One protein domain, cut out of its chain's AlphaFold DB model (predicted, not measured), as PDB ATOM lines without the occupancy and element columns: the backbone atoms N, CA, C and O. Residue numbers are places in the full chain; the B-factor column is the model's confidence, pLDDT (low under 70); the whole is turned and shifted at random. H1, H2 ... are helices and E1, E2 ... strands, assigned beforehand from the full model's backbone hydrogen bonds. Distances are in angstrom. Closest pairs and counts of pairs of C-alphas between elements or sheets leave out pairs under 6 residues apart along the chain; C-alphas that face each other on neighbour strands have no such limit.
ATOM      1  N   GLY A   2      57.718 -30.983 -36.447       66.94
ATOM      2  CA  GLY A   2      58.224 -31.420 -37.754       66.94
ATOM      3  C   GLY A   2      57.297 -30.974 -38.883       66.94
ATOM      4  O   GLY A   2      56.121 -30.704 -38.637       66.94
ATOM      5  N   GLU A   3      57.832 -30.882 -40.097       81.00
ATOM      6  CA  GLU A   3      57.028 -30.647 -41.296       81.00
ATOM      7  C   GLU A   3      55.946 -31.730 -41.446       81.00
ATOM      8  O   GLU A   3      56.171 -32.882 -41.055       81.00
ATOM      9  N   PRO A   4      54.761 -31.383 -41.982       90.00
ATOM     10  CA  PRO A   4      53.721 -32.366 -42.225       90.00
ATOM     11  C   PRO A   4      54.240 -33.436 -43.191       90.00
ATOM     12  O   PRO A   4      54.855 -33.141 -44.211       90.00
ATOM     13  N   SER A   5      53.971 -34.695 -42.865       95.31
ATOM     14  CA  SER A   5      54.321 -35.852 -43.687       95.31
ATOM     15  C   SER A   5      53.117 -36.770 -43.831       95.31
ATOM     16  O   SER A   5      52.251 -36.815 -42.952       95.31
ATOM     17  N   CYS A   6      53.070 -37.560 -44.903       96.75
ATOM     18  CA  CYS A   6      52.029 -38.569 -45.047       96.75
ATOM     19  C   CYS A   6      52.079 -39.579 -43.889       96.75
ATOM     20  O   CYS A   6      53.109 -40.199 -43.642       96.75
ATOM     21  N   PHE A   7      50.942 -39.807 -43.233       96.12
ATOM     22  CA  PHE A   7      50.823 -40.675 -42.060       96.12
ATOM     23  C   PHE A   7      51.198 -42.142 -42.311       96.12
ATOM     24  O   PHE A   7      51.452 -42.863 -41.358       96.12
ATOM     25  N   TRP A   8      51.186 -42.599 -43.566       95.75
ATOM     26  CA  TRP A   8      51.416 -44.002 -43.919       95.75
ATOM     27  C   TRP A   8      52.825 -44.257 -44.464       95.75
ATOM     28  O   TRP A   8      53.518 -45.162 -44.006       95.75
ATOM     29  N   CYS A   9      53.263 -43.469 -45.453       95.19
ATOM     30  CA  CYS A   9      54.578 -43.644 -46.077       95.19
ATOM     31  C   CYS A   9      55.668 -42.728 -45.507       95.19
ATOM     32  O   CYS A   9      56.842 -42.970 -45.777       95.19
ATOM     33  N   GLY A  10      55.304 -41.689 -44.749       94.62
ATOM     34  CA  GLY A  10      56.241 -40.699 -44.211       94.62
ATOM     35  C   GLY A  10      56.781 -39.698 -45.238       94.62
ATOM     36  O   GLY A  10      57.674 -38.928 -44.907       94.62
ATOM     37  N   ASP A  11      56.272 -39.697 -46.474       94.25
ATOM     38  CA  ASP A  11      56.717 -38.782 -47.533       94.25
ATOM     39  C   ASP A  11      56.196 -37.358 -47.266       94.25
ATOM     40  O   ASP A  11      54.986 -37.163 -47.113       94.25
ATOM     41  N   SER A  12      57.106 -36.384 -47.188       93.56
ATOM     42  CA  SER A  12      56.816 -34.949 -47.048       93.56
ATOM     43  C   SER A  12      56.977 -34.166 -48.359       93.56
ATOM     44  O   SER A  12      56.653 -32.986 -48.402       93.56
ATOM     45  N   SER A  13      57.453 -34.804 -49.435       90.88
ATOM     46  CA  SER A  13      57.722 -34.151 -50.727       90.88
ATOM     47  C   SER A  13      56.508 -34.083 -51.663       90.88
ATOM     48  O   SER A  13      56.546 -33.393 -52.681       90.88
ATOM     49  N   ARG A  14      55.438 -34.819 -51.347       89.38
ATOM     50  CA  ARG A  14      54.208 -34.893 -52.149       89.38
ATOM     51  C   ARG A  14      53.170 -33.885 -51.681       89.38
ATOM     52  O   ARG A  14      53.190 -33.460 -50.532       89.38
ATOM     53  N   ASP A  15      52.179 -33.626 -52.532       94.19
ATOM     54  CA  ASP A  15      50.982 -32.885 -52.139       94.19
ATOM     55  C   ASP A  15      50.232 -33.625 -51.022       94.19
ATOM     56  O   ASP A  15      49.738 -34.746 -51.193       94.19
ATOM     57  N   LEU A  16      50.170 -32.994 -49.851       96.38
ATOM     58  CA  LEU A  16      49.538 -33.544 -48.661       96.38
ATOM     59  C   LEU A  16      48.134 -32.978 -48.477       96.38
ATOM     60  O   LEU A  16      47.921 -31.769 -48.468       96.38
ATOM     61  N   ARG A  17      47.173 -33.872 -48.249       95.88
ATOM     62  CA  ARG A  17      45.803 -33.531 -47.856       95.88
ATOM     63  C   ARG A  17      45.615 -33.835 -46.380       95.88
ATOM     64  O   ARG A  17      46.067 -34.875 -45.908       95.88
ATOM     65  N   SER A  18      44.950 -32.944 -45.655       96.19
ATOM     66  CA  SER A  18      44.559 -33.195 -44.266       96.19
ATOM     67  C   SER A  18      43.265 -34.012 -44.216       96.19
ATOM     68  O   SER A  18      42.414 -33.901 -45.103       96.19
ATOM     69  N   CYS A  19      43.111 -34.859 -43.197       95.75
ATOM     70  CA  CYS A  19      41.836 -35.528 -42.946       95.75
ATOM     71  C   CYS A  19      40.777 -34.496 -42.530       95.75
ATOM     72  O   CYS A  19      40.917 -33.855 -41.492       95.75
ATOM     73  N   SER A  20      39.685 -34.388 -43.289       94.00
ATOM     74  CA  SER A  20      38.582 -33.462 -42.999       94.00
ATOM     75  C   SER A  20      37.793 -33.807 -41.731       94.00
ATOM     76  O   SER A  20      37.156 -32.928 -41.162       94.00
ATOM     77  N   THR A  21      37.836 -35.063 -41.279       93.44
ATOM     78  CA  THR A  21      37.071 -35.527 -40.113       93.44
ATOM     79  C   THR A  21      37.812 -35.284 -38.801       93.44
ATOM     80  O   THR A  21      37.244 -34.719 -37.874       93.44
ATOM     81  N   CYS A  22      39.078 -35.711 -38.694       94.38
ATOM     82  CA  CYS A  22      39.831 -35.606 -37.440       94.38
ATOM     83  C   CYS A  22      40.872 -34.482 -37.429       94.38
ATOM     84  O   CYS A  22      41.263 -34.040 -36.355       94.38
ATOM     85  N   SER A  23      41.349 -34.032 -38.595       94.94
ATOM     86  CA  SER A  23      42.465 -33.078 -38.730       94.94
ATOM     87  C   SER A  23      43.778 -33.494 -38.037       94.94
ATOM     88  O   SER A  23      44.685 -32.678 -37.900       94.94
ATOM     89  N   LEU A  24      43.914 -34.759 -37.614       95.31
ATOM     90  CA  LEU A  24      45.090 -35.259 -36.883       95.31
ATOM     91  C   LEU A  24      46.204 -35.788 -37.796       95.31
ATOM     92  O   LEU A  24      47.322 -36.005 -37.334       95.31
ATOM     93  N   ILE A  25      45.910 -36.049 -39.072       96.25
ATOM     94  CA  ILE A  25      46.844 -36.678 -40.011       96.25
ATOM     95  C   ILE A  25      46.817 -36.009 -41.381       96.25
ATOM     96  O   ILE A  25      45.829 -35.382 -41.769       96.25
ATOM     97  N   HIS A  26      47.893 -36.230 -42.136       96.94
ATOM     98  CA  HIS A  26      48.023 -35.850 -43.539       96.94
ATOM     99  C   HIS A  26      48.255 -37.092 -44.411       96.94
ATOM    100  O   HIS A  26      48.872 -38.058 -43.966       96.94
ATOM    101  N   TYR A  27      47.798 -37.091 -45.661       96.94
ATOM    102  CA  TYR A  27      47.959 -38.208 -46.597       96.94
ATOM    103  C   TYR A  27      48.220 -37.727 -48.028       96.94
ATOM    104  O   TYR A  27      47.672 -36.719 -48.465       96.94
ATOM    105  N   CYS A  28      49.038 -38.470 -48.777       97.00
ATOM    106  CA  CYS A  28      49.441 -38.104 -50.142       97.00
ATOM    107  C   CYS A  28      48.651 -38.822 -51.255       97.00
ATOM    108  O   CYS A  28      48.923 -38.614 -52.432       97.00
ATOM    109  N   SER A  29      47.738 -39.743 -50.921       95.94
ATOM    110  CA  SER A  29      46.919 -40.485 -51.897       95.94
ATOM    111  C   SER A  29      45.705 -41.136 -51.232       95.94
ATOM    112  O   SER A  29      45.722 -41.400 -50.028       95.94
ATOM    113  N   ASP A  30      44.662 -41.437 -52.008       93.88
ATOM    114  CA  ASP A  30      43.461 -42.125 -51.498       93.88
ATOM    115  C   ASP A  30      43.800 -43.551 -51.034       93.88
ATOM    116  O   ASP A  30      43.273 -44.051 -50.040       93.88
ATOM    117  N   ASN A  31      44.786 -44.170 -51.690       93.88
ATOM    118  CA  ASN A  31      45.348 -45.460 -51.300       93.88
ATOM    119  C   ASN A  31      46.028 -45.438 -49.924       93.88
ATOM    120  O   ASN A  31      46.129 -46.479 -49.283       93.88
ATOM    121  N   HIS A  32      46.527 -44.285 -49.474       94.75
ATOM    122  CA  HIS A  32      46.988 -44.133 -48.098       94.75
ATOM    123  C   HIS A  32      45.820 -43.783 -47.180       94.75
ATOM    124  O   HIS A  32      45.709 -44.378 -46.119       94.75
ATOM    125  N   PHE A  33      44.898 -42.910 -47.599       94.19
ATOM    126  CA  PHE A  33      43.730 -42.538 -46.792       94.19
ATOM    127  C   PHE A  33      42.862 -43.732 -46.362       94.19
ATOM    128  O   PHE A  33      42.384 -43.745 -45.229       94.19
ATOM    129  N   ARG A  34      42.726 -44.769 -47.203       92.19
ATOM    130  CA  ARG A  34      41.971 -45.999 -46.873       92.19
ATOM    131  C   ARG A  34      42.466 -46.735 -45.621       92.19
ATOM    132  O   ARG A  34      41.721 -47.513 -45.044       92.19
ATOM    133  N   TYR A  35      43.723 -46.526 -45.217       92.56
ATOM    134  CA  TYR A  35      44.272 -47.118 -43.991       92.56
ATOM    135  C   TYR A  35      43.966 -46.288 -42.739       92.56
ATOM    136  O   TYR A  35      44.219 -46.752 -41.630       92.56
ATOM    137  N   HIS A  36      43.431 -45.078 -42.913       94.12
ATOM    138  CA  HIS A  36      43.002 -44.195 -41.837       94.12
ATOM    139  C   HIS A  36      41.478 -44.175 -41.693       94.12
ATOM    140  O   HIS A  36      40.978 -44.424 -40.601       94.12
ATOM    141  N   GLY A  37      40.749 -43.873 -42.770       91.44
ATOM    142  CA  GLY A  37      39.288 -43.806 -42.753       91.44
ATOM    143  C   GLY A  37      38.667 -45.178 -42.976       91.44
ATOM    144  O   GLY A  37      38.884 -45.781 -44.028       91.44
ATOM    145  N   ASP A  38      37.887 -45.664 -42.011       86.94
ATOM    146  CA  ASP A  38      37.133 -46.901 -42.182       86.94
ATOM    147  C   ASP A  38      35.944 -46.669 -43.133       86.94
ATOM    148  O   ASP A  38      35.069 -45.855 -42.831       86.94
ATOM    149  N   PRO A  39      35.867 -47.361 -44.283       82.50
ATOM    150  CA  PRO A  39      34.799 -47.131 -45.252       82.50
ATOM    151  C   PRO A  39      33.431 -47.643 -44.777       82.50
ATOM    152  O   PRO A  39      32.417 -47.256 -45.352       82.50
ATOM    153  N   LYS A  40      33.383 -48.525 -43.770       84.38
ATOM    154  CA  LYS A  40      32.138 -49.091 -43.238       84.38
ATOM    155  C   LYS A  40      31.573 -48.231 -42.116       84.38
ATOM    156  O   LYS A  40      30.366 -48.023 -42.073       84.38
ATOM    157  N   THR A  41      32.429 -47.762 -41.207       85.94
ATOM    158  CA  THR A  41      31.990 -47.004 -40.021       85.94
ATOM    159  C   THR A  41      32.164 -45.493 -40.168       85.94
ATOM    160  O   THR A  41      31.529 -44.734 -39.441       85.94
ATOM    161  N   GLY A  42      33.005 -45.036 -41.099       85.00
ATOM    162  CA  GLY A  42      33.395 -43.630 -41.232       85.00
ATOM    163  C   GLY A  42      34.372 -43.155 -40.149       85.00
ATOM    164  O   GLY A  42      34.718 -41.973 -40.108       85.00
ATOM    165  N   GLU A  43      34.823 -44.048 -39.265       90.06
ATOM    166  CA  GLU A  43      35.706 -43.701 -38.156       90.06
ATOM    167  C   GLU A  43      37.163 -43.528 -38.602       90.06
ATOM    168  O   GLU A  43      37.659 -44.184 -39.520       90.06
ATOM    169  N   CYS A  44      37.864 -42.624 -37.917       94.56
ATOM    170  CA  CYS A  44      39.275 -42.334 -38.143       94.56
ATOM    171  C   CYS A  44      40.155 -43.178 -37.215       94.56
ATOM    172  O   CYS A  44      40.144 -42.979 -35.996       94.56
ATOM    173  N   ARG A  45      40.967 -44.064 -37.793       94.75
ATOM    174  CA  ARG A  45      41.917 -44.915 -37.068       94.75
ATOM    175  C   ARG A  45      43.037 -44.066 -36.447       94.75
ATOM    176  O   ARG A  45      43.673 -43.284 -37.168       94.75
ATOM    177  N   PRO A  46      43.301 -44.183 -35.131       96.06
ATOM    178  CA  PRO A  46      44.105 -43.218 -34.383       96.06
ATOM    179  C   PRO A  46      45.610 -43.522 -34.419       96.06
ATOM    180  O   PRO A  46      46.248 -43.577 -33.371       96.06
ATOM    181  N   PHE A  47      46.201 -43.730 -35.599       96.31
ATOM    182  CA  PHE A  47      47.637 -44.006 -35.707       96.31
ATOM    183  C   PHE A  47      48.320 -43.321 -36.895       96.31
ATOM    184  O   PHE A  47      47.702 -43.017 -37.915       96.31
ATOM    185  N   ILE A  48      49.636 -43.146 -36.764       96.06
ATOM    186  CA  ILE A  48      50.572 -42.838 -37.850       96.06
ATOM    187  C   ILE A  48      51.718 -43.850 -37.872       96.06
ATOM    188  O   ILE A  48      52.060 -44.441 -36.849       96.06
ATOM    189  N   VAL A  49      52.338 -44.015 -39.034       96.25
ATOM    190  CA  VAL A  49      53.557 -44.790 -39.252       96.25
ATOM    191  C   VAL A  49      54.752 -43.845 -39.187       96.25
ATOM    192  O   VAL A  49      54.885 -42.934 -40.001       96.25
ATOM    193  N   LEU A  50      55.654 -44.092 -38.243       94.62
ATOM    194  CA  LEU A  50      56.948 -43.421 -38.141       94.62
ATOM    195  C   LEU A  50      58.087 -44.411 -38.391       94.62
ATOM    196  O   LEU A  50      57.880 -45.624 -38.478       94.62
ATOM    197  N   ARG A  51      59.313 -43.894 -38.516       93.62
ATOM    198  CA  ARG A  51      60.513 -44.703 -38.748       93.62
ATOM    199  C   ARG A  51      61.631 -44.304 -37.795       93.62
ATOM    200  O   ARG A  51      61.867 -43.124 -37.572       93.62
ATOM    201  N   SER A  52      62.324 -45.292 -37.240       93.88
ATOM    202  CA  SER A  52      63.520 -45.097 -36.416       93.88
ATOM    203  C   SER A  52      64.676 -45.909 -36.985       93.88
ATOM    204  O   SER A  52      64.467 -46.945 -37.618       93.88
ATOM    205  N   SER A  53      65.903 -45.457 -36.732       94.94
ATOM    206  CA  SER A  53      67.117 -46.174 -37.137       94.94
ATOM    207  C   SER A  53      67.257 -47.536 -36.453       94.94
ATOM    208  O   SER A  53      67.805 -48.456 -37.045       94.94
ATOM    209  N   GLN A  54      66.735 -47.680 -35.232       95.81
ATOM    210  CA  GLN A  54      66.881 -48.901 -34.436       95.81
ATOM    211  C   GLN A  54      65.777 -49.937 -34.686       95.81
ATOM    212  O   GLN A  54      66.055 -51.130 -34.664       95.81
ATOM    213  N   LYS A  55      64.524 -49.506 -34.903       93.38
ATOM    214  CA  LYS A  55      63.354 -50.408 -34.978       93.38
ATOM    215  C   LYS A  55      62.704 -50.473 -36.361       93.38
ATOM    216  O   LYS A  55      61.753 -51.221 -36.557       93.38
ATOM    217  N   GLY A  56      63.168 -49.677 -37.324       95.69
ATOM    218  CA  GLY A  56      62.486 -49.548 -38.609       95.69
ATOM    219  C   GLY A  56      61.141 -48.833 -38.451       95.69
ATOM    220  O   GLY A  56      61.079 -47.800 -37.782       95.69
ATOM    221  N   ARG A  57      60.085 -49.340 -39.100       94.94
ATOM    222  CA  ARG A  57      58.735 -48.746 -39.059       94.94
ATOM    223  C   ARG A  57      58.010 -49.114 -37.767       94.94
ATOM    224  O   ARG A  57      58.063 -50.264 -37.348       94.94
ATOM    225  N   TYR A  58      57.301 -48.158 -37.182       95.12
ATOM    226  CA  TYR A  58      56.486 -48.366 -35.988       95.12
ATOM    227  C   TYR A  58      55.246 -47.473 -36.010       95.12
ATOM    228  O   TYR A  58      55.226 -46.450 -36.694       95.12
ATOM    229  N   LEU A  59      54.214 -47.875 -35.270       95.25
ATOM    230  CA  LEU A  59      52.976 -47.114 -35.145       95.25
ATOM    231  C   LEU A  59      53.020 -46.212 -33.911       95.25
ATOM    232  O   LEU A  59      53.531 -46.611 -32.863       95.25
ATOM    233  N   VAL A  60      52.468 -45.008 -34.037       95.69
ATOM    234  CA  VAL A  60      52.289 -44.053 -32.937       95.69
ATOM    235  C   VAL A  60      50.846 -43.582 -32.916       95.69
ATOM    236  O   VAL A  60      50.283 -43.298 -33.971       95.69
ATOM    237  N   ALA A  61      50.258 -43.498 -31.724       97.06
ATOM    238  CA  ALA A  61      48.905 -42.988 -31.550       97.06
ATOM    239  C   ALA A  61      48.824 -41.492 -31.906       97.06
ATOM    240  O   ALA A  61      49.702 -40.715 -31.534       97.06
ATOM    241  N   THR A  62      47.770 -41.076 -32.611       96.06
ATOM    242  CA  THR A  62      47.529 -39.653 -32.947       96.06
ATOM    243  C   THR A  62      46.779 -38.887 -31.863       96.06
ATOM    244  O   THR A  62      46.748 -37.658 -31.880       96.06
ATOM    245  N   ARG A  63      46.145 -39.616 -30.947       95.88
ATOM    246  CA  ARG A  63      45.364 -39.125 -29.809       95.88
ATOM    247  C   ARG A  63      45.273 -40.222 -28.754       95.88
ATOM    248  O   ARG A  63      45.680 -41.355 -29.009       95.88
ATOM    249  N   ASP A  64      44.661 -39.908 -27.622       96.75
ATOM    250  CA  ASP A  64      44.305 -40.916 -26.628       96.75
ATOM    251  C   ASP A  64      43.329 -41.950 -27.214       96.75
ATOM    252  O   ASP A  64      42.398 -41.619 -27.962       96.75
ATOM    253  N   ILE A  65      43.572 -43.215 -26.871       96.19
ATOM    254  CA  ILE A  65      42.823 -44.384 -27.341       96.19
ATOM    255  C   ILE A  65      42.064 -44.959 -26.149       96.19
ATOM    256  O   ILE A  65      42.654 -45.234 -25.102       96.19
ATOM    257  N   LYS A  66      40.749 -45.129 -26.292       95.69
ATOM    258  CA  LYS A  66      39.911 -45.703 -25.236       95.69
ATOM    259  C   LYS A  66      40.140 -47.210 -25.130       95.69
ATOM    260  O   LYS A  66      40.508 -47.877 -26.096       95.69
ATOM    261  N   ALA A  67      39.866 -47.768 -23.953       96.56
ATOM    262  CA  ALA A  67      39.844 -49.217 -23.787       96.56
ATOM    263  C   ALA A  67      38.874 -49.853 -24.802       96.56
ATOM    264  O   ALA A  67      37.765 -49.354 -24.995       96.56
ATOM    265  N   CYS A  68      39.313 -50.945 -25.433       93.81
ATOM    266  CA  CYS A  68      38.568 -51.687 -26.458       93.81
ATOM    267  C   CYS A  68      38.271 -50.918 -27.761       93.81
ATOM    268  O   CYS A  68      37.427 -51.352 -28.541       93.81
ATOM    269  N   GLU A  69      38.955 -49.804 -28.030       92.38
ATOM    270  CA  GLU A  69      38.828 -49.083 -29.298       92.38
ATOM    271  C   GLU A  69      39.626 -49.760 -30.429       92.38
ATOM    272  O   GLU A  69      40.765 -50.195 -30.232       92.38
ATOM    273  N   LEU A  70      39.047 -49.833 -31.634       88.94
ATOM    274  CA  LEU A  70      39.729 -50.384 -32.805       88.94
ATOM    275  C   LEU A  70      40.837 -49.436 -33.287       88.94
ATOM    276  O   LEU A  70      40.573 -48.358 -33.814       88.94
ATOM    277  N   ILE A  71      42.092 -49.872 -33.166       93.31
ATOM    278  CA  ILE A  71      43.254 -49.100 -33.633       93.31
ATOM    279  C   ILE A  71      43.529 -49.364 -35.117       93.31
ATOM    280  O   ILE A  71      43.761 -48.438 -35.891       93.31
ATOM    281  N   PHE A  72      43.534 -50.636 -35.513       88.81
ATOM    282  CA  PHE A  72      43.964 -51.087 -36.832       88.81
ATOM    283  C   PHE A  72      43.321 -52.433 -37.178       88.81
ATOM    284  O   PHE A  72      43.136 -53.278 -36.304       88.81
ATOM    285  N   SER A  73      43.019 -52.636 -38.458       86.56
ATOM    286  CA  SER A  73      42.615 -53.924 -39.018       86.56
ATOM    287  C   SER A  73      43.130 -54.062 -40.449       86.56
ATOM    288  O   SER A  73      43.148 -53.086 -41.207       86.56
ATOM    289  N   GLU A  74      43.539 -55.279 -40.801       86.31
ATOM    290  CA  GLU A  74      44.017 -55.668 -42.126       86.31
ATOM    291  C   GLU A  74      43.576 -57.105 -42.415       86.31
ATOM    292  O   GLU A  74      43.444 -57.912 -41.491       86.31
ATOM    293  N   ASP A  75      43.350 -57.412 -43.690       86.69
ATOM    294  CA  ASP A  75      43.109 -58.778 -44.140       86.69
ATOM    295  C   ASP A  75      44.431 -59.572 -44.167       86.69
ATOM    296  O   ASP A  75      45.485 -59.015 -44.486       86.69
TER     297      ASP A  75
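AT A GLANCE: This is residues 2 to 75 of the 148 residues of the protein "Protein msta, isoform Alike [Bombyx mori]" of Lepeophtheirus salmonis (UniProt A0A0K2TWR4). The model has little regular structure: a mass of loops, residues 2 to 29 with the short helix H1 after them, lies on one side, and a hairpin of two strands, E1 and E2, on the other. The printed part has 74 residues, with H1, E1 and E2 in that order; the class is mixed, with 16 residues in named elements. The whole is compact, with a radius of gyration of the C-alphas of 12.3 A, and rounded, spanning 31 by 29 by 25 A.

IN THESE COORDINATES: Residues 17 to 18 pair antiparallel with 26 to 27. H1 is residues 30 to 33, from C-alpha 30 at (43.461, -42.125, -51.498). E1, residues 47 to 52, is 15.9 A long. E2, residues 56 to 61, is 16.7 A long and ends at (48.905, -42.988, -31.550).

HOW THE PARTS SIT: E1 and E2 are antiparallel at 146 degrees; N 50 and O 58 are within hydrogen-bond range at 2.9 A. H1 is apart from E2 and too short for an O i to N i+4 pair; its one O i to N i+3 pair is within range.

THE WHOLE: The farthest C-alphas, Lys 40 and Gln 54, are 35.8 A apart. The printed part has no cut. The link from H1 to E1 is long, 13 residues; E1 to E2 is tight. Residue 2 is under pLDDT 70.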